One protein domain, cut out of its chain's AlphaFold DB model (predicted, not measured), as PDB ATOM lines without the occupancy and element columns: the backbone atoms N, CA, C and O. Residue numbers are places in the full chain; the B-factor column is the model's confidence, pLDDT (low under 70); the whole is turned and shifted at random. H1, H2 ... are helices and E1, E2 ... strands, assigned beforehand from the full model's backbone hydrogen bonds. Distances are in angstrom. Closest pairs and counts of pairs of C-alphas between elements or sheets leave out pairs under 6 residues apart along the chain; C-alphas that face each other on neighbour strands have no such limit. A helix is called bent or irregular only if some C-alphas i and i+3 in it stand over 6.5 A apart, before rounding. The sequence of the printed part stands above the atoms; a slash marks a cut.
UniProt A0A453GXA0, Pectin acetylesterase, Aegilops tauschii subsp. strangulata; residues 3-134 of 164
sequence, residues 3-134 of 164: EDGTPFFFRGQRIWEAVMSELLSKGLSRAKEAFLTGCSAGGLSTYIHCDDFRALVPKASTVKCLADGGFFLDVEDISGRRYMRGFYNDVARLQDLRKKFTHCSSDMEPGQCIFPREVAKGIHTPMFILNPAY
ATOM      1  N   GLU A   3     -22.387   0.281 -34.309       81.56
ATOM      2  CA  GLU A   3     -21.925  -0.396 -35.526       81.56
ATOM      3  C   GLU A   3     -20.667  -1.190 -35.160       81.56
ATOM      4  O   GLU A   3     -19.785  -0.664 -34.483       81.56
ATOM      5  N   ASP A   4     -20.643  -2.486 -35.475       87.31
ATOM      6  CA  ASP A   4     -19.544  -3.411 -35.147       87.31
ATOM      7  C   ASP A   4     -19.083  -3.376 -33.677       87.31
ATOM      8  O   ASP A   4     -17.903  -3.479 -33.346       87.31
ATOM      9  N   GLY A   5     -20.036  -3.199 -32.755       89.56
ATOM     10  CA  GLY A   5     -19.767  -3.106 -31.314       89.56
ATOM     11  C   GLY A   5     -19.265  -1.736 -30.844       89.56
ATOM     12  O   GLY A   5     -19.113  -1.532 -29.641       89.56
ATOM     13  N   THR A   6     -19.080  -0.776 -31.753       88.31
ATOM     14  CA  THR A   6     -18.710   0.603 -31.423       88.31
ATOM     15  C   THR A   6     -19.968   1.450 -31.213       88.31
ATOM     16  O   THR A   6     -20.783   1.583 -32.129       88.31
ATOM     17  N   PRO A   7     -20.179   2.038 -30.021       90.44
ATOM     18  CA  PRO A   7     -21.349   2.865 -29.765       90.44
ATOM     19  C   PRO A   7     -21.256   4.205 -30.501       90.44
ATOM     20  O   PRO A   7     -20.232   4.888 -30.459       90.44
ATOM     21  N   PHE A   8     -22.365   4.632 -31.106       89.06
ATOM     22  CA  PHE A   8     -22.482   5.988 -31.633       89.06
ATOM     23  C   PHE A   8     -22.715   6.992 -30.504       89.06
ATOM     24  O   PHE A   8     -23.489   6.744 -29.574       89.06
ATOM     25  N   PHE A   9     -22.088   8.162 -30.616       88.88
ATOM     26  CA  PHE A   9     -22.261   9.254 -29.666       88.88
ATOM     27  C   PHE A   9     -22.925  10.461 -30.319       88.88
ATOM     28  O   PHE A   9     -22.345  11.128 -31.171       88.88
ATOM     29  N   PHE A  10     -24.108  10.807 -29.828       88.88
ATOM     30  CA  PHE A  10     -24.852  11.986 -30.246       88.88
ATOM     31  C   PHE A  10     -24.573  13.119 -29.256       88.88
ATOM     32  O   PHE A  10     -25.068  13.116 -28.131       88.88
ATOM     33  N   ARG A  11     -23.679  14.041 -29.629       91.44
ATOM     34  CA  ARG A  11     -23.110  15.048 -28.711       91.44
ATOM     35  C   ARG A  11     -23.368  16.490 -29.145       91.44
ATOM     36  O   ARG A  11     -22.647  17.368 -28.689       91.44
ATOM     37  N   GLY A  12     -24.387  16.746 -29.971       91.50
ATOM     38  CA  GLY A  12     -24.678  18.086 -30.505       91.50
ATOM     39  C   GLY A  12     -24.732  19.165 -29.417       91.50
ATOM     40  O   GLY A  12     -23.948  20.108 -29.449       91.50
ATOM     41  N   GLN A  13     -25.548  18.953 -28.379       91.94
ATOM     42  CA  GLN A  13     -25.658  19.879 -27.242       91.94
ATOM     43  C   GLN A  13     -24.339  20.044 -26.459       91.94
ATOM     44  O   GLN A  13     -23.983  21.150 -26.068       91.94
ATOM     45  N   ARG A  14     -23.570  18.963 -26.262       93.81
ATOM     46  CA  ARG A  14     -22.273  19.037 -25.559       93.81
ATOM     47  C   ARG A  14     -21.227  19.806 -26.365       93.81
ATOM     48  O   ARG A  14     -20.426  20.534 -25.788       93.81
ATOM     49  N   ILE A  15     -21.220  19.624 -27.685       96.06
ATOM     50  CA  ILE A  15     -20.345  20.363 -28.600       96.06
ATOM     51  C   ILE A  15     -20.720  21.846 -28.565       96.06
ATOM     52  O   ILE A  15     -19.834  22.678 -28.396       96.06
ATOM     53  N   TRP A  16     -22.016  22.167 -28.641       96.25
ATOM     54  CA  TRP A  16     -22.522  23.535 -28.510       96.25
ATOM     55  C   TRP A  16     -22.010  24.217 -27.236       96.25
ATOM     56  O   TRP A  16     -21.395  25.278 -27.309       96.25
ATOM     57  N   GLU A  17     -22.201  23.589 -26.075       96.75
ATOM     58  CA  GLU A  17     -21.777  24.137 -24.780       96.75
ATOM     59  C   GLU A  17     -20.266  24.380 -24.710       96.75
ATOM     60  O   GLU A  17     -19.831  25.454 -24.288       96.75
ATOM     61  N   ALA A  18     -19.466  23.407 -25.154       98.38
ATOM     62  CA  ALA A  18     -18.012  23.514 -25.144       98.38
ATOM     63  C   ALA A  18     -17.517  24.639 -26.065       98.38
ATOM     64  O   ALA A  18     -16.738  25.491 -25.634       98.38
ATOM     65  N   VAL A  19     -18.013  24.682 -27.306       98.31
ATOM     66  CA  VAL A  19     -17.615  25.690 -28.296       98.31
ATOM     67  C   VAL A  19     -18.051  27.085 -27.856       98.31
ATOM     68  O   VAL A  19     -17.250  28.015 -27.905       98.31
ATOM     69  N   MET A  20     -19.286  27.256 -27.374       98.38
ATOM     70  CA  MET A  20     -19.754  28.563 -26.906       98.38
ATOM     71  C   MET A  20     -18.948  29.062 -25.705       98.38
ATOM     72  O   MET A  20     -18.546  30.226 -25.685       98.38
ATOM     73  N   SER A  21     -18.660  28.192 -24.734       98.44
ATOM     74  CA  SER A  21     -17.816  28.529 -23.582       98.44
ATOM     75  C   SER A  21     -16.425  29.005 -24.016       98.44
ATOM     76  O   SER A  21     -15.942  30.056 -23.582       98.44
ATOM     77  N   GLU A  22     -15.802  28.285 -24.952       98.62
ATOM     78  CA  GLU A  22     -14.498  28.657 -25.486       98.62
ATOM     79  C   GLU A  22     -14.549  29.999 -26.235       98.62
ATOM     80  O   GLU A  22     -13.732  30.886 -25.968       98.62
ATOM     81  N   LEU A  23     -15.530  30.205 -27.117       98.31
ATOM     82  CA  LEU A  23     -15.672  31.449 -27.881       98.31
ATOM     83  C   LEU A  23     -15.946  32.661 -26.981       98.31
ATOM     84  O   LEU A  23     -15.395  33.741 -27.219       98.31
ATOM     85  N   LEU A  24     -16.732  32.495 -25.911       98.25
ATOM     86  CA  LEU A  24     -16.946  33.529 -24.894       98.25
ATOM     87  C   LEU A  24     -15.628  33.966 -24.256       98.25
ATOM     88  O   LEU A  24     -15.383  35.174 -24.147       98.25
ATOM     89  N   SER A  25     -14.751  33.016 -23.917       98.12
ATOM     90  CA  SER A  25     -13.422  33.317 -23.368       98.12
ATOM     91  C   SER A  25     -12.514  34.034 -24.379       98.12
ATOM     92  O   SER A  25     -11.753  34.931 -24.011       98.12
ATOM     93  N   LYS A  26     -12.648  33.707 -25.672       98.31
ATOM     94  CA  LYS A  26     -11.838  34.269 -26.764       98.31
ATOM     95  C   LYS A  26     -12.326  35.621 -27.285       98.31
ATOM     96  O   LYS A  26     -11.650  36.226 -28.110       98.31
ATOM     97  N   GLY A  27     -13.444  36.139 -26.780       97.56
ATOM     98  CA  GLY A  27     -13.879  37.510 -27.058       97.56
ATOM     99  C   GLY A  27     -15.346  37.673 -27.426       97.56
ATOM    100  O   GLY A  27     -15.810  38.812 -27.457       97.56
ATOM    101  N   LEU A  28     -16.102  36.587 -27.619       97.75
ATOM    102  CA  LEU A  28     -17.546  36.677 -27.874       97.75
ATOM    103  C   LEU A  28     -18.283  37.374 -26.711       97.75
ATOM    104  O   LEU A  28     -19.228  38.123 -26.938       97.75
ATOM    105  N   SER A  29     -17.770  37.250 -25.479       97.31
ATOM    106  CA  SER A  29     -18.252  37.967 -24.283       97.31
ATOM    107  C   SER A  29     -18.099  39.496 -24.336       97.31
ATOM    108  O   SER A  29     -18.595  40.195 -23.457       97.31
ATOM    109  N   ARG A  30     -17.405  40.036 -25.344       97.75
ATOM    110  CA  ARG A  30     -17.217  41.479 -25.575       97.75
ATOM    111  C   ARG A  30     -17.661  41.913 -26.974       97.75
ATOM    112  O   ARG A  30     -17.427  43.058 -27.358       97.75
ATOM    113  N   ALA A  31     -18.255  41.009 -27.749       98.19
ATOM    114  CA  ALA A  31     -18.673  41.294 -29.112       98.19
ATOM    115  C   ALA A  31     -19.745  42.392 -29.127       98.19
ATOM    116  O   ALA A  31     -20.680  42.356 -28.333       98.19
ATOM    117  N   LYS A  32     -19.632  43.368 -30.031       98.44
ATOM    118  CA  LYS A  32     -20.698  44.363 -30.269       98.44
ATOM    119  C   LYS A  32     -21.802  43.798 -31.155       98.44
ATOM    120  O   LYS A  32     -22.963  44.157 -31.005       98.44
ATOM    121  N   GLU A  33     -21.421  42.901 -32.051       98.38
ATOM    122  CA  GLU A  33     -22.297  42.236 -33.000       98.38
ATOM    123  C   GLU A  33     -21.953  40.752 -33.001       98.38
ATOM    124  O   GLU A  33     -20.776  40.386 -32.978       98.38
ATOM    125  N   ALA A  34     -22.971  39.902 -32.992       98.25
ATOM    126  CA  ALA A  34     -22.806  38.460 -33.065       98.25
ATOM    127  C   ALA A  34     -23.867  37.863 -33.988       98.25
ATOM    128  O   ALA A  34     -25.019  38.300 -34.006       98.25
ATOM    129  N   PHE A  35     -23.471  36.859 -34.760       98.25
ATOM    130  CA  PHE A  35     -24.321  36.255 -35.771       98.25
ATOM    131  C   PHE A  35     -24.229  34.738 -35.690       98.25
ATOM    132  O   PHE A  35     -23.132  34.188 -35.787       98.25
ATOM    133  N   LEU A  36     -25.371  34.076 -35.494       98.69
ATOM    134  CA  LEU A  36     -25.465  32.618 -35.527       98.69
ATOM    135  C   LEU A  36     -26.048  32.178 -36.867       98.69
ATOM    136  O   LEU A  36     -27.110  32.650 -37.265       98.69
ATOM    137  N   THR A  37     -25.375  31.259 -37.552       98.56
ATOM    138  CA  THR A  37     -25.844  30.752 -38.841       98.56
ATOM    139  C   THR A  37     -25.556  29.271 -39.007       98.56
ATOM    140  O   THR A  37     -24.600  28.746 -38.431       98.56
ATOM    141  N   GLY A  38     -26.344  28.618 -39.856       98.38
ATOM    142  CA  GLY A  38     -26.118  27.242 -40.273       98.38
ATOM    143  C   GLY A  38     -26.910  26.885 -41.528       98.38
ATOM    144  O   GLY A  38     -27.916  27.524 -41.831       98.38
ATOM    145  N   CYS A  39     -26.439  25.856 -42.233       98.12
ATOM    146  CA  CYS A  39     -27.022  25.347 -43.475       98.12
ATOM    147  C   CYS A  39     -27.645  23.955 -43.254       98.12
ATOM    148  O   CYS A  39     -27.100  23.158 -42.481       98.12
ATOM    149  N   SER A  40     -28.772  23.650 -43.905       97.31
ATOM    150  CA  SER A  40     -29.471  22.356 -43.824       97.31
ATOM    151  C   SER A  40     -29.812  21.978 -42.368       97.31
ATOM    152  O   SER A  40     -30.458  22.755 -41.660       97.31
ATOM    153  N   ALA A  41     -29.338  20.837 -41.856       96.19
ATOM    154  CA  ALA A  41     -29.480  20.460 -40.445       96.19
ATOM    155  C   ALA A  41     -28.896  21.511 -39.474       96.19
ATOM    156  O   ALA A  41     -29.418  21.704 -38.376       96.19
ATOM    157  N   GLY A  42     -27.850  22.241 -39.879       97.81
ATOM    158  CA  GLY A  42     -27.325  23.387 -39.131       97.81
ATOM    159  C   GLY A  42     -28.260  24.601 -39.160       97.81
ATOM    160  O   GLY A  42     -28.328  25.353 -38.190       97.81
ATOM    161  N   GLY A  43     -29.026  24.773 -40.239       98.06
ATOM    162  CA  GLY A  43     -30.092  25.771 -40.328       98.06
ATOM    163  C   GLY A  43     -31.225  25.446 -39.359       98.06
ATOM    164  O   GLY A  43     -31.611  26.298 -38.562       98.06
ATOM    165  N   LEU A  44     -31.673  24.184 -39.328       96.75
ATOM    166  CA  LEU A  44     -32.609  23.685 -38.311       96.75
ATOM    167  C   LEU A  44     -32.073  23.920 -36.889       96.75
ATOM    168  O   LEU A  44     -32.774  24.448 -36.029       96.75
ATOM    169  N   SER A  45     -30.805  23.587 -36.646       96.19
ATOM    170  CA  SER A  45     -30.144  23.832 -35.360       96.19
ATOM    171  C   SER A  45     -30.093  25.323 -35.000       96.19
ATOM    172  O   SER A  45     -30.226  25.674 -33.828       96.19
ATOM    173  N   THR A  46     -29.999  26.213 -35.992       98.00
ATOM    174  CA  THR A  46     -30.063  27.663 -35.774       98.00
ATOM    175  C   THR A  46     -31.438  28.099 -35.264       98.00
ATOM    176  O   THR A  46     -31.480  28.913 -34.346       98.00
ATOM    177  N   TYR A  47     -32.551  27.523 -35.748       96.25
ATOM    178  CA  TYR A  47     -33.875  27.765 -35.138       96.25
ATOM    179  C   TYR A  47     -33.884  27.379 -33.656       96.25
ATOM    180  O   TYR A  47     -34.383  28.126 -32.820       96.25
ATOM    181  N   ILE A  48     -33.305  26.223 -33.329       94.31
ATOM    182  CA  ILE A  48     -33.309  25.664 -31.973       94.31
ATOM    183  C   ILE A  48     -32.454  26.503 -31.009       94.31
ATOM    184  O   ILE A  48     -32.832  26.677 -29.853       94.31
ATOM    185  N   HIS A  49     -31.313  27.027 -31.465       96.12
ATOM    186  CA  HIS A  49     -30.330  27.690 -30.601       96.12
ATOM    187  C   HIS A  49     -30.292  29.217 -30.700       96.12
ATOM    188  O   HIS A  49     -29.509  29.832 -29.979       96.12
ATOM    189  N   CYS A  50     -31.092  29.858 -31.555       97.56
ATOM    190  CA  CYS A  50     -30.988  31.304 -31.773       97.56
ATOM    191  C   CYS A  50     -31.159  32.124 -30.477       97.56
ATOM    192  O   CYS A  50     -30.310  32.958 -30.148       97.56
ATOM    193  N   ASP A  51     -32.206  31.843 -29.696       96.19
ATOM    194  CA  ASP A  51     -32.449  32.545 -28.429       96.19
ATOM    195  C   ASP A  51     -31.458  32.124 -27.326       96.19
ATOM    196  O   ASP A  51     -31.019  32.967 -26.541       96.19
ATOM    197  N   ASP A  52     -31.018  30.858 -27.310       95.69
ATOM    198  CA  ASP A  52     -29.941  30.399 -26.420       95.69
ATOM    199  C   ASP A  52     -28.647  31.186 -26.687       95.69
ATOM    200  O   ASP A  52     -27.995  31.672 -25.765       95.69
ATOM    201  N   PHE A  53     -28.280  31.361 -27.958       98.06
ATOM    202  CA  PHE A  53     -27.110  32.131 -28.370       98.06
ATOM    203  C   PHE A  53     -27.225  33.594 -27.953       98.06
ATOM    204  O   PHE A  53     -26.292  34.153 -27.372       98.06
ATOM    205  N   ARG A  54     -28.394  34.207 -28.173       97.88
ATOM    206  CA  ARG A  54     -28.673  35.571 -27.715       97.88
ATOM    207  C   ARG A  54     -28.470  35.729 -26.211       97.88
ATOM    208  O   ARG A  54     -27.983  36.783 -25.793       97.88
ATOM    209  N   ALA A  55     -28.845  34.723 -25.422       97.25
ATOM    210  CA  ALA A  55     -28.719  34.738 -23.968       97.25
ATOM    211  C   ALA A  55     -27.262  34.634 -23.479       97.25
ATOM    212  O   ALA A  55     -26.954  35.123 -22.392       97.25
ATOM    213  N   LEU A  56     -26.365  34.036 -24.270       97.69
ATOM    214  CA  LEU A  56     -24.938  33.902 -23.944       97.69
ATOM    215  C   LEU A  56     -24.132  35.175 -24.243       97.69
ATOM    216  O   LEU A  56     -23.139  35.464 -23.574       97.69
ATOM    217  N   VAL A  57     -24.539  35.926 -25.265       97.19
ATOM    218  CA  VAL A  57     -23.854  37.137 -25.737       97.19
ATOM    219  C   VAL A  57     -24.295  38.358 -24.901       97.19
ATOM    220  O   VAL A  57     -25.433  38.392 -24.420       97.19
ATOM    221  N   PRO A  58     -23.448  39.394 -24.699       96.81
ATOM    222  CA  PRO A  58     -23.812  40.544 -23.872       96.81
ATOM    223  C   PRO A  58     -25.144  41.199 -24.253       96.81
ATOM    224  O   PRO A  58     -25.553  41.261 -25.414       96.81
ATOM    225  N   LYS A  59     -25.838  41.756 -23.255       95.75
ATOM    226  CA  LYS A  59     -27.137  42.414 -23.473       95.75
ATOM    227  C   LYS A  59     -27.048  43.588 -24.450       95.75
ATOM    228  O   LYS A  59     -27.983  43.781 -25.215       95.75
ATOM    229  N   ALA A  60     -25.936  44.325 -24.442       96.88
ATOM    230  CA  ALA A  60     -25.710  45.473 -25.318       96.88
ATOM    231  C   ALA A  60     -25.353  45.096 -26.768       96.88
ATOM    232  O   ALA A  60     -25.312  45.975 -27.623       96.88
ATOM    233  N   SER A  61     -25.069  43.821 -27.043       98.06
ATOM    234  CA  SER A  61     -24.698  43.362 -28.377       98.06
ATOM    235  C   SER A  61     -25.916  43.238 -29.285       98.06
ATOM    236  O   SER A  61     -26.977  42.765 -28.865       98.06
ATOM    237  N   THR A  62     -25.739  43.577 -30.559       98.50
ATOM    238  CA  THR A  62     -26.697  43.241 -31.613       98.50
ATOM    239  C   THR A  62     -26.510  41.778 -31.990       98.50
ATOM    240  O   THR A  62     -25.441  41.388 -32.459       98.50
ATOM    241  N   VAL A  63     -27.546  40.964 -31.803       98.50
ATOM    242  CA  VAL A  63     -27.527  39.548 -32.181       98.50
ATOM    243  C   VAL A  63     -28.573  39.294 -33.250       98.50
ATOM    244  O   VAL A  63     -29.708  39.758 -33.131       98.50
ATOM    245  N   LYS A  64     -28.178  38.569 -34.293       98.44
ATOM    246  CA  LYS A  64     -29.072  38.094 -35.351       98.44
ATOM    247  C   LYS A  64     -28.778  36.630 -35.655       98.44
ATOM    248  O   LYS A  64     -27.665  36.161 -35.413       98.44
ATOM    249  N   CYS A  65     -29.755  35.942 -36.225       98.75
ATOM    250  CA  CYS A  65     -29.593  34.570 -36.687       98.75
ATOM    251  C   CYS A  65     -29.962  34.432 -38.166       98.75
ATOM    252  O   CYS A  65     -30.786  35.194 -38.670       98.75
ATOM    253  N   LEU A  66     -29.381  33.447 -38.845       98.56
ATOM    254  CA  LEU A  66     -29.745  33.041 -40.201       98.56
ATOM    255  C   LEU A  66     -29.847  31.523 -40.278       98.56
ATOM    256  O   LEU A  66     -28.860  30.821 -40.073       98.56
ATOM    257  N   ALA A  67     -31.027  31.016 -40.619       98.56
ATOM    258  CA  ALA A  67     -31.145  29.632 -41.055       98.56
ATOM    259  C   ALA A  67     -31.175  29.587 -42.577       98.56
ATOM    260  O   ALA A  67     -32.054  30.191 -43.192       98.56
ATOM    261  N   ASP A  68     -30.229  28.852 -43.148       98.38
ATOM    262  CA  ASP A  68     -30.123  28.588 -44.576       98.38
ATOM    263  C   ASP A  68     -30.526  27.137 -44.872       98.38
ATOM    264  O   ASP A  68     -30.001  26.206 -44.260       98.38
ATOM    265  N   GLY A  69     -31.504  26.923 -45.751       97.69
ATOM    266  CA  GLY A  69     -31.961  25.585 -46.153       97.69
ATOM    267  C   GLY A  69     -32.471  24.720 -44.990       97.69
ATOM    268  O   GLY A  69     -32.483  23.499 -45.081       97.69
ATOM    269  N   GLY A  70     -32.834  25.332 -43.859       97.19
ATOM    270  CA  GLY A  70     -33.169  24.630 -42.618       97.19
ATOM    271  C   GLY A  70     -34.663  24.444 -42.373       97.19
ATOM    272  O   GLY A  70     -35.027  23.809 -41.386       97.19
ATOM    273  N   PHE A  71     -35.528  25.026 -43.213       96.88
ATOM    274  CA  PHE A  71     -36.986  24.985 -43.067       96.88
ATOM    275  C   PHE A  71     -37.611  23.726 -43.703       96.88
ATOM    276  O   PHE A  71     -38.186  23.781 -44.788       96.88
ATOM    277  N   PHE A  72     -37.512  22.584 -43.023       96.38
ATOM    278  CA  PHE A  72     -38.173  21.340 -43.438       96.38
ATOM    279  C   PHE A  72     -39.676  21.350 -43.133       96.38
ATOM    280  O   PHE A  72     -40.123  21.925 -42.134       96.38
ATOM    281  N   LEU A  73     -40.463  20.687 -43.983       95.75
ATOM    282  CA  LEU A  73     -41.923  20.670 -43.895       95.75
ATOM    283  C   LEU A  73     -42.453  19.380 -43.260       95.75
ATOM    284  O   LEU A  73     -42.054  18.276 -43.631       95.75
ATOM    285  N   ASP A  74     -43.427  19.531 -42.361       95.12
ATOM    286  CA  ASP A  74     -44.255  18.435 -41.848       95.12
ATOM    287  C   ASP A  74     -45.444  18.213 -42.788       95.12
ATOM    288  O   ASP A  74     -46.530  18.782 -42.614       95.12
ATOM    289  N   VAL A  75     -45.225  17.411 -43.822       95.25
ATOM    290  CA  VAL A  75     -46.204  17.095 -44.869       95.25
ATOM    291  C   VAL A  75     -46.243  15.595 -45.128       95.25
ATOM    292  O   VAL A  75     -45.388  14.844 -44.658       95.25
ATOM    293  N   GLU A  76     -47.287  15.162 -45.823       97.06
ATOM    294  CA  GLU A  76     -47.381  13.797 -46.328       97.06
ATOM    295  C   GLU A  76     -46.494  13.640 -47.565       97.06
ATOM    296  O   GLU A  76     -46.375  14.561 -48.376       97.06
ATOM    297  N   ASP A  77     -45.857  12.480 -47.672       95.50
ATOM    298  CA  ASP A  77     -45.150  12.048 -48.870       95.50
ATOM    299  C   ASP A  77     -46.136  11.575 -49.956       95.50
ATOM    300  O   ASP A  77     -47.352  11.522 -49.754       95.50
ATOM    301  N   ILE A  78     -45.610  11.185 -51.115       95.31
ATOM    302  CA  ILE A  78     -46.374  10.649 -52.256       95.31
ATOM    303  C   ILE A  78     -47.191   9.385 -51.935       95.31
ATOM    304  O   ILE A  78     -48.089   9.034 -52.698       95.31
ATOM    305  N   SER A  79     -46.920   8.712 -50.811       95.19
ATOM    306  CA  SER A  79     -47.695   7.564 -50.325       95.19
ATOM    307  C   SER A  79     -48.793   7.954 -49.322       95.19
ATOM    308  O   SER A  79     -49.496   7.082 -48.805       95.19
ATOM    309  N   GLY A  80     -48.945   9.251 -49.020       95.75
ATOM    310  CA  GLY A  80     -49.886   9.777 -48.029       95.75
ATOM    311  C   GLY A  80     -49.408   9.629 -46.582       95.75
ATOM    312  O   GLY A  80     -50.215   9.679 -45.654       95.75
ATOM    313  N   ARG A  81     -48.107   9.397 -46.349       94.81
ATOM    314  CA  ARG A  81     -47.549   9.159 -45.009       94.81
ATOM    315  C   ARG A  81     -46.684  10.322 -44.551       94.81
ATOM    316  O   ARG A  81     -45.921  10.899 -45.313       94.81
ATOM    317  N   ARG A  82     -46.721  10.631 -43.253       93.75
ATOM    318  CA  ARG A  82     -45.846  11.645 -42.630       93.75
ATOM    319  C   ARG A  82     -44.511  11.048 -42.199       93.75
ATOM    320  O   ARG A  82     -44.173  11.066 -41.015       93.75
ATOM    321  N   TYR A  83     -43.762  10.499 -43.156       91.50
ATOM    322  CA  TYR A  83     -42.484   9.826 -42.900       91.50
ATOM    323  C   TYR A  83     -41.518  10.702 -42.088       91.50
ATOM    324  O   TYR A  83     -41.006  10.282 -41.047       91.50
ATOM    325  N   MET A  84     -41.355  11.964 -42.496       93.88
ATOM    326  CA  MET A  84     -40.430  12.892 -41.845       93.88
ATOM    327  C   MET A  84     -40.803  13.206 -40.391       93.88
ATOM    328  O   MET A  84     -39.918  13.406 -39.562       93.88
ATOM    329  N   ARG A  85     -42.095  13.185 -40.035       94.06
ATOM    330  CA  ARG A  85     -42.526  13.338 -38.635       94.06
ATOM    331  C   ARG A  85     -42.062  12.160 -37.781       94.06
ATOM    332  O   ARG A  85     -41.605  12.368 -36.659       94.06
ATOM    333  N   GLY A  86     -42.141  10.940 -38.315       92.75
ATOM    334  CA  GLY A  86     -41.587   9.745 -37.673       92.75
ATOM    335  C   GLY A  86     -40.074   9.859 -37.474       92.75
ATOM    336  O   GLY A  86     -39.588   9.716 -36.356       92.75
ATOM    337  N   PHE A  87     -39.350  10.241 -38.526       92.81
ATOM    338  CA  PHE A  87     -37.907  10.480 -38.454       92.81
ATOM    339  C   PHE A  87     -37.539  11.537 -37.394       92.81
ATOM    340  O   PHE A  87     -36.658  11.326 -36.560       92.81
ATOM    341  N   TYR A  88     -38.253  12.661 -37.356       93.88
ATOM    342  CA  TYR A  88     -38.047  13.706 -36.354       93.88
ATOM    343  C   TYR A  88     -38.436  13.296 -34.936       93.88
ATOM    344  O   TYR A  88     -37.796  13.755 -33.990       93.88
ATOM    345  N   ASN A  89     -39.422  12.416 -34.757       92.12
ATOM    346  CA  ASN A  89     -39.709  11.822 -33.451       92.12
ATOM    347  C   ASN A  89     -38.488  11.069 -32.916       92.12
ATOM    348  O   ASN A  89     -38.128  11.240 -31.747       92.12
ATOM    349  N   ASP A  90     -37.824  10.284 -33.764       91.56
ATOM    350  CA  ASP A  90     -36.625   9.544 -33.381       91.56
ATOM    351  C   ASP A  90     -35.462  10.487 -33.066       91.56
ATOM    352  O   ASP A  90     -34.834  10.356 -32.013       91.56
ATOM    353  N   VAL A  91     -35.229  11.508 -33.899       91.44
ATOM    354  CA  VAL A  91     -34.209  12.541 -33.638       91.44
ATOM    355  C   VAL A  91     -34.474  13.264 -32.316       91.44
ATOM    356  O   VAL A  91     -33.572  13.381 -31.485       91.44
ATOM    357  N   ALA A  92     -35.706  13.718 -32.080       89.25
ATOM    358  CA  ALA A  92     -36.074  14.443 -30.868       89.25
ATOM    359  C   ALA A  92     -35.907  13.587 -29.603       89.25
ATOM    360  O   ALA A  92     -35.476  14.103 -28.569       89.25
ATOM    361  N   ARG A  93     -36.200  12.281 -29.685       86.69
ATOM    362  CA  ARG A  93     -35.961  11.317 -28.599       86.69
ATOM    363  C   ARG A  93     -34.471  11.086 -28.362       86.69
ATOM    364  O   ARG A  93     -34.033  11.135 -27.218       86.69
ATOM    365  N   LEU A  94     -33.693  10.872 -29.424       87.94
ATOM    366  CA  LEU A  94     -32.250  10.619 -29.341       87.94
ATOM    367  C   LEU A  94     -31.471  11.803 -28.762       87.94
ATOM    368  O   LEU A  94     -30.475  11.602 -28.072       87.94
ATOM    369  N   GLN A  95     -31.918  13.023 -29.049       85.12
ATOM    370  CA  GLN A  95     -31.258  14.265 -28.637       85.12
ATOM    371  C   GLN A  95     -31.872  14.884 -27.362       85.12
ATOM    372  O   GLN A  95     -31.450  15.965 -26.958       85.12
ATOM    373  N   ASP A  96     -32.861  14.232 -26.733       83.06
ATOM    374  CA  ASP A  96     -33.604  14.726 -25.553       83.06
ATOM    375  C   ASP A  96     -34.131  16.170 -25.721       83.06
ATOM    376  O   ASP A  96     -34.118  16.997 -24.805       83.06
ATOM    377  N   LEU A  97     -34.616  16.498 -26.926       82.50
ATOM    378  CA  LEU A  97     -35.008  17.870 -27.280       82.50
ATOM    379  C   LEU A  97     -36.350  18.295 -26.683       82.50
ATOM    380  O   LEU A  97     -36.691  19.474 -26.719       82.50
ATOM    381  N   ARG A  98     -37.112  17.378 -26.073       74.38
ATOM    382  CA  ARG A  98     -38.405  17.712 -25.453       74.38
ATOM    383  C   ARG A  98     -38.272  18.820 -24.403       74.38
ATOM    384  O   ARG A  98     -39.175  19.633 -24.256       74.38
ATOM    385  N   LYS A  99     -37.132  18.891 -23.711       75.56
ATOM    386  CA  LYS A  99     -36.846  19.932 -22.711       75.56
ATOM    387  C   LYS A  99     -36.563  21.308 -23.325       75.56
ATOM    388  O   LYS A  99     -36.641  22.302 -22.612       75.56
ATOM    389  N   LYS A 100     -36.221  21.375 -24.618       78.62
ATOM    390  CA  LYS A 100     -35.926  22.626 -25.333       78.62
ATOM    391  C   LYS A 100     -37.181  23.332 -25.836       78.62
ATOM    392  O   LYS A 100     -37.198  24.556 -25.904       78.62
ATOM    393  N   PHE A 101     -38.242  22.594 -26.148       78.19
ATOM    394  CA  PHE A 101     -39.456  23.159 -26.740       78.19
ATOM    395  C   PHE A 101     -40.530  23.407 -25.678       78.19
ATOM    396  O   PHE A 101     -41.489  22.653 -25.556       78.19
ATOM    397  N   THR A 102     -40.388  24.485 -24.904       69.50
ATOM    398  CA  THR A 102     -41.369  24.876 -23.867       69.50
ATOM    399  C   THR A 102     -42.736  25.272 -24.433       69.50
ATOM    400  O   THR A 102     -43.729  25.235 -23.715       69.50
ATOM    401  N   HIS A 103     -42.791  25.628 -25.719       70.94
ATOM    402  CA  HIS A 103     -44.011  25.948 -26.465       70.94
ATOM    403  C   HIS A 103     -44.694  24.712 -27.076       70.94
ATOM    404  O   HIS A 103     -45.775  24.831 -27.647       70.94
ATOM    405  N   CYS A 104     -44.070  23.534 -26.980       78.50
ATOM    406  CA  CYS A 104     -44.644  22.276 -27.442       78.50
ATOM    407  C   CYS A 104     -45.769  21.858 -26.492       78.50
ATOM    408  O   CYS A 104     -45.529  21.642 -25.300       78.50
ATOM    409  N   SER A 105     -46.991  21.743 -27.008       77.31
ATOM    410  CA  SER A 105     -48.120  21.291 -26.197       77.31
ATOM    411  C   SER A 105     -47.920  19.836 -25.751       77.31
ATOM    412  O   SER A 105     -47.249  19.045 -26.417       77.31
ATOM    413  N   SER A 106     -48.466  19.468 -24.590       73.75
ATOM    414  CA  SER A 106     -48.249  18.143 -23.990       73.75
ATOM    415  C   SER A 106     -48.847  16.994 -24.807       73.75
ATOM    416  O   SER A 106     -48.385  15.859 -24.667       73.75
ATOM    417  N   ASP A 107     -49.833  17.296 -25.651       81.25
ATOM    418  CA  ASP A 107     -50.505  16.405 -26.599       81.25
ATOM    419  C   ASP A 107     -49.784  16.284 -27.953       81.25
ATOM    420  O   ASP A 107     -50.128  15.409 -28.745       81.25
ATOM    421  N   MET A 108     -48.765  17.110 -28.219       83.38
ATOM    422  CA  MET A 108     -47.963  17.019 -29.439       83.38
ATOM    423  C   MET A 108     -46.865  15.963 -29.315       83.38
ATOM    424  O   MET A 108     -46.218  15.795 -28.274       83.38
ATOM    425  N   GLU A 109     -46.590  15.276 -30.422       83.56
ATOM    426  CA  GLU A 109     -45.426  14.406 -30.506       83.56
ATOM    427  C   GLU A 109     -44.127  15.236 -30.573       83.56
ATOM    428  O   GLU A 109     -44.098  16.283 -31.229       83.56
ATOM    429  N   PRO A 110     -43.011  14.782 -29.965       81.50
ATOM    430  CA  PRO A 110     -41.739  15.516 -29.992       81.50
ATOM    431  C   PRO A 110     -41.256  15.897 -31.401       81.50
ATOM    432  O   PRO A 110     -40.693  16.972 -31.599       81.50
ATOM    433  N   GLY A 111     -41.508  15.031 -32.380       85.00
ATOM    434  CA  GLY A 111     -41.174  15.223 -33.784       85.00
ATOM    435  C   GLY A 111     -41.993  16.312 -34.463       85.00
ATOM    436  O   GLY A 111     -41.508  16.901 -35.417       85.00
ATOM    437  N   GLN A 112     -43.184  16.650 -33.960       90.31
ATOM    438  CA  GLN A 112     -43.936  17.813 -34.444       90.31
ATOM    439  C   GLN A 112     -43.278  19.120 -33.995       90.31
ATOM    440  O   GLN A 112     -43.229  20.087 -34.746       90.31
ATOM    441  N   CYS A 113     -42.739  19.141 -32.778       89.38
ATOM    442  CA  CYS A 113     -42.233  20.359 -32.152       89.38
ATOM    443  C   CYS A 113     -40.845  20.780 -32.634       89.38
ATOM    444  O   CYS A 113     -40.515  21.957 -32.561       89.38
ATOM    445  N   ILE A 114     -40.045  19.844 -33.150       91.69
ATOM    446  CA  ILE A 114     -38.743  20.162 -33.749       91.69
ATOM    447  C   ILE A 114     -38.880  20.761 -35.160       91.69
ATOM    448  O   ILE A 114     -37.919  21.341 -35.658       91.69
ATOM    449  N   PHE A 115     -40.045  20.675 -35.819       94.50
ATOM    450  CA  PHE A 115     -40.198  21.288 -37.140       94.50
ATOM    451  C   PHE A 115     -40.011  22.814 -37.067       94.50
ATOM    452  O   PHE A 115     -40.621  23.462 -36.214       94.50
ATOM    453  N   PRO A 116     -39.256  23.418 -38.003       94.88
ATOM    454  CA  PRO A 116     -38.976  24.855 -38.039       94.88
ATOM    455  C   PRO A 116     -40.216  25.741 -37.931       94.88
ATOM    456  O   PRO A 116     -40.178  26.771 -37.264       94.88
ATOM    457  N   ARG A 117     -41.338  25.315 -38.523       93.94
ATOM    458  CA  ARG A 117     -42.629  26.009 -38.418       93.94
ATOM    459  C   ARG A 117     -43.103  26.183 -36.973       93.94
ATOM    460  O   ARG A 117     -43.717  27.200 -36.661       93.94
ATOM    461  N   GLU A 118     -42.872  25.190 -36.123       92.25
ATOM    462  CA  GLU A 118     -43.267  25.219 -34.716       92.25
ATOM    463  C   GLU A 118     -42.216  25.945 -33.876       92.25
ATOM    464  O   GLU A 118     -42.566  26.881 -33.159       92.25
ATOM    465  N   VAL A 119     -40.931  25.619 -34.063       92.00
ATOM    466  CA  VAL A 119     -39.821  26.257 -33.332       92.00
ATOM    467  C   VAL A 119     -39.806  27.773 -33.539       92.00
ATOM    468  O   VAL A 119     -39.662  28.528 -32.578       92.00
ATOM    469  N   ALA A 120     -40.022  28.239 -34.775       93.00
ATOM    470  CA  ALA A 120     -40.005  29.660 -35.116       93.00
ATOM    471  C   ALA A 120     -41.048  30.493 -34.355       93.00
ATOM    472  O   ALA A 120     -40.833  31.686 -34.158       93.00
ATOM    473  N   LYS A 121     -42.149  29.890 -33.879       91.00
ATOM    474  CA  LYS A 121     -43.171  30.598 -33.083       91.00
ATOM    475  C   LYS A 121     -42.640  31.071 -31.730       91.00
ATOM    476  O   LYS A 121     -43.210  31.988 -31.149       91.00
ATOM    477  N   GLY A 122     -41.592  30.424 -31.219       89.62
ATOM    478  CA  GLY A 122     -40.975  30.741 -29.933       89.62
ATOM    479  C   GLY A 122     -39.719  31.609 -30.020       89.62
ATOM    480  O   GLY A 122     -39.148  31.897 -28.973       89.62
ATOM    481  N   ILE A 123     -39.270  31.994 -31.222       93.69
ATOM    482  CA  ILE A 123     -38.028  32.757 -31.409       93.69
ATOM    483  C   ILE A 123     -38.299  34.252 -31.247       93.69
ATOM    484  O   ILE A 123     -39.139  34.823 -31.943       93.69
ATOM    485  N   HIS A 124     -37.538  34.900 -30.366       95.38
ATOM    486  CA  HIS A 124     -37.630  36.340 -30.112       95.38
ATOM    487  C   HIS A 124     -36.477  37.124 -30.745       95.38
ATOM    488  O   HIS A 124     -36.606  38.313 -31.043       95.38
ATOM    489  N   THR A 125     -35.330  36.476 -30.931       97.94
ATOM    490  CA  THR A 125     -34.151  37.088 -31.544       97.94
ATOM    491  C   THR A 125     -34.377  37.288 -33.045       97.94
ATOM    492  O   THR A 125     -34.850  36.368 -33.713       97.94
ATOM    493  N   PRO A 126     -34.025  38.458 -33.621       98.12
ATOM    494  CA  PRO A 126     -34.191  38.700 -35.048       98.12
ATOM    495  C   PRO A 126     -33.518  37.620 -35.898       98.12
ATOM    496  O   PRO A 126     -32.299  37.428 -35.842       98.12
ATOM    497  N   MET A 127     -34.324  36.946 -36.709       97.56
ATOM    498  CA  MET A 127     -33.899  35.823 -37.528       97.56
ATOM    499  C   MET A 127     -34.231  36.079 -38.993       97.56
ATOM    500  O   MET A 127     -35.339  36.489 -39.332       97.56
ATOM    501  N   PHE A 128     -33.259  35.821 -39.861       98.12
ATOM    502  CA  PHE A 128     -33.463  35.741 -41.296       98.12
ATOM    503  C   PHE A 128     -33.651  34.274 -41.688       98.12
ATOM    504  O   PHE A 128     -32.901  33.401 -41.249       98.12
ATOM    505  N   ILE A 129     -34.655  34.007 -42.515       97.88
ATOM    506  CA  ILE A 129     -34.954  32.670 -43.023       97.88
ATOM    507  C   ILE A 129     -34.641  32.673 -44.512       97.88
ATOM    508  O   ILE A 129     -35.298  33.373 -45.281       97.88
ATOM    509  N   LEU A 130     -33.628  31.906 -44.904       98.06
ATOM    510  CA  LEU A 130     -33.268  31.685 -46.294       98.06
ATOM    511  C   LEU A 130     -33.594  30.238 -46.646       98.06
ATOM    512  O   LEU A 130     -32.930  29.315 -46.194       98.06
ATOM    513  N   ASN A 131     -34.623  30.036 -47.457       97.56
ATOM    514  CA  ASN A 131     -34.979  28.718 -47.960       97.56
ATOM    515  C   ASN A 131     -35.441  28.842 -49.416       97.56
ATOM    516  O   ASN A 131     -36.155  29.797 -49.741       97.56
ATOM    517  N   PRO A 132     -35.061  27.905 -50.298       95.50
ATOM    518  CA  PRO A 132     -35.641  27.840 -51.631       95.50
ATOM    519  C   PRO A 132     -37.132  27.492 -51.540       95.50
ATOM    520  O   PRO A 132     -37.566  26.804 -50.616       95.50
ATOM    521  N   ALA A 133     -37.914  27.936 -52.527       93.38
ATOM    522  CA  ALA A 133     -39.325  27.552 -52.631       93.38
ATOM    523  C   ALA A 133     -39.490  26.032 -52.821       93.38
ATOM    524  O   ALA A 133     -40.431  25.441 -52.300       93.38
ATOM    525  N   TYR A 134     -38.536  25.418 -53.528       93.00
ATOM    526  CA  TYR A 134     -38.443  23.982 -53.761       93.00
ATOM    527  C   TYR A 134     -37.064  23.509 -53.309       93.00
ATOM    528  O   TYR A 134     -36.085  23.591 -54.051       93.00
TER     529      TYR A 134
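AT A GLANCE: This is residues 3 to 134 of the 164 residues of the protein "Pectin acetylesterase" of Aegilops tauschii subsp. strangulata (UniProt A0A453GXA0). What shape does the model have? A small sheet of three parallel strands forms a wall, with H2 covering E1 and E2 on one face, while H1 lies near H2 and H5 packs on H2 from another side. H3 and H4 touch each other beyond the end of the sheet where E2 finishes, with a long loop from E2 to H3, another from H3 to H4 and a tight link from H4 on to H5, and residues 3 to 9 stick out as a tail. What is it made of? The printed part has 132 residues, with five named helices and three named strands in the order H1 E1 H2 E2 H3 H4 H5 E3, of mixed class, and the sheet's order is E1 E2 E3. It is compact, with a radius of gyration of the C-alphas of 16.2 A and spans of 51 by 42 by 30 A.

HOW THE PARTS SIT: What is the first helix near? H1, residues 12 to 26, is near H2, residues 41 to 56, with 8 pairs of C-alphas within 10 A. How is the sheet paired and covered? E1, residues 33 to 39, is parallel to E2, residues 62 to 68, at 10 degrees, with N 36 and O 64 3.1 A apart; E2 is parallel to E3, residues 127 to 130, at 23 degrees, with N 128 and O 65 2.8 A apart. H2 is on one face, making two layers, helix over sheet, at a height over the sheet of 7.7 A; it runs along the strands, at 3 degrees to E1 on the local plane, and its closest C-alphas to E2 are those of Gly 43 and Ala 67, 4.1 A. E1, H2 and E2 form a strand-helix-strand unit, two parallel strands with a helix between, whose crossover is right-handed; E2, H3 H4 H5 at residues 83 to 94, 110 to 113 and 116 to 122, and E3 form another. How do the later helices stand? H2, with residues 44 to 48 alone, touches H5 at a shallow tilt of 11 degrees, the same way, closest at the C-alphas of Tyr 47 and Val 119, 6.4 A. H3 touches H4, closest at the C-alphas of Asn 89 and Gly 111, 3.7 A; H4 and H5 are close but not clearly touching, closest at the C-alphas of Cys 113 and Val 119, 6.5 A. Are the helix backbones whole? Every O i to N i+4 pair is within hydrogen-bond range in H1 and H3, against 10 of 12 in H2 and 1 of 3 in H5, which has 3 of 4 O i to N i+3 pairs within range; H4 is too short for an O i to N i+4 pair.

IN THESE COORDINATES: Where do the longer elements run? H1 begins at C-alpha 12, (-24.678, 18.086, -30.505), and is 21.0 A long; E1 is 20.4 A, H2 21.8 A, E2 19.9 A and H3 17.0 A. Where is H2 irregular? C-alphas 48 and 51 are 7.8 A apart, and it has a kink of 58 degrees near residue 49. Where does the last strand end? E3 ends at C-alpha 130, (-33.268, 31.685, -46.294).

THE WHOLE: How large is it? The two C-alphas farthest apart, those of Arg 30 and Ser 79, are 51.9 A apart. Is it cut, and which links are long? The printed part has no cut, and the links E2 to H3 and H3 to H4 are long, with 14 and 15 residues. Where is confidence low? The mean pLDDT of the printed part is 93.1, and residue 102 is under 70.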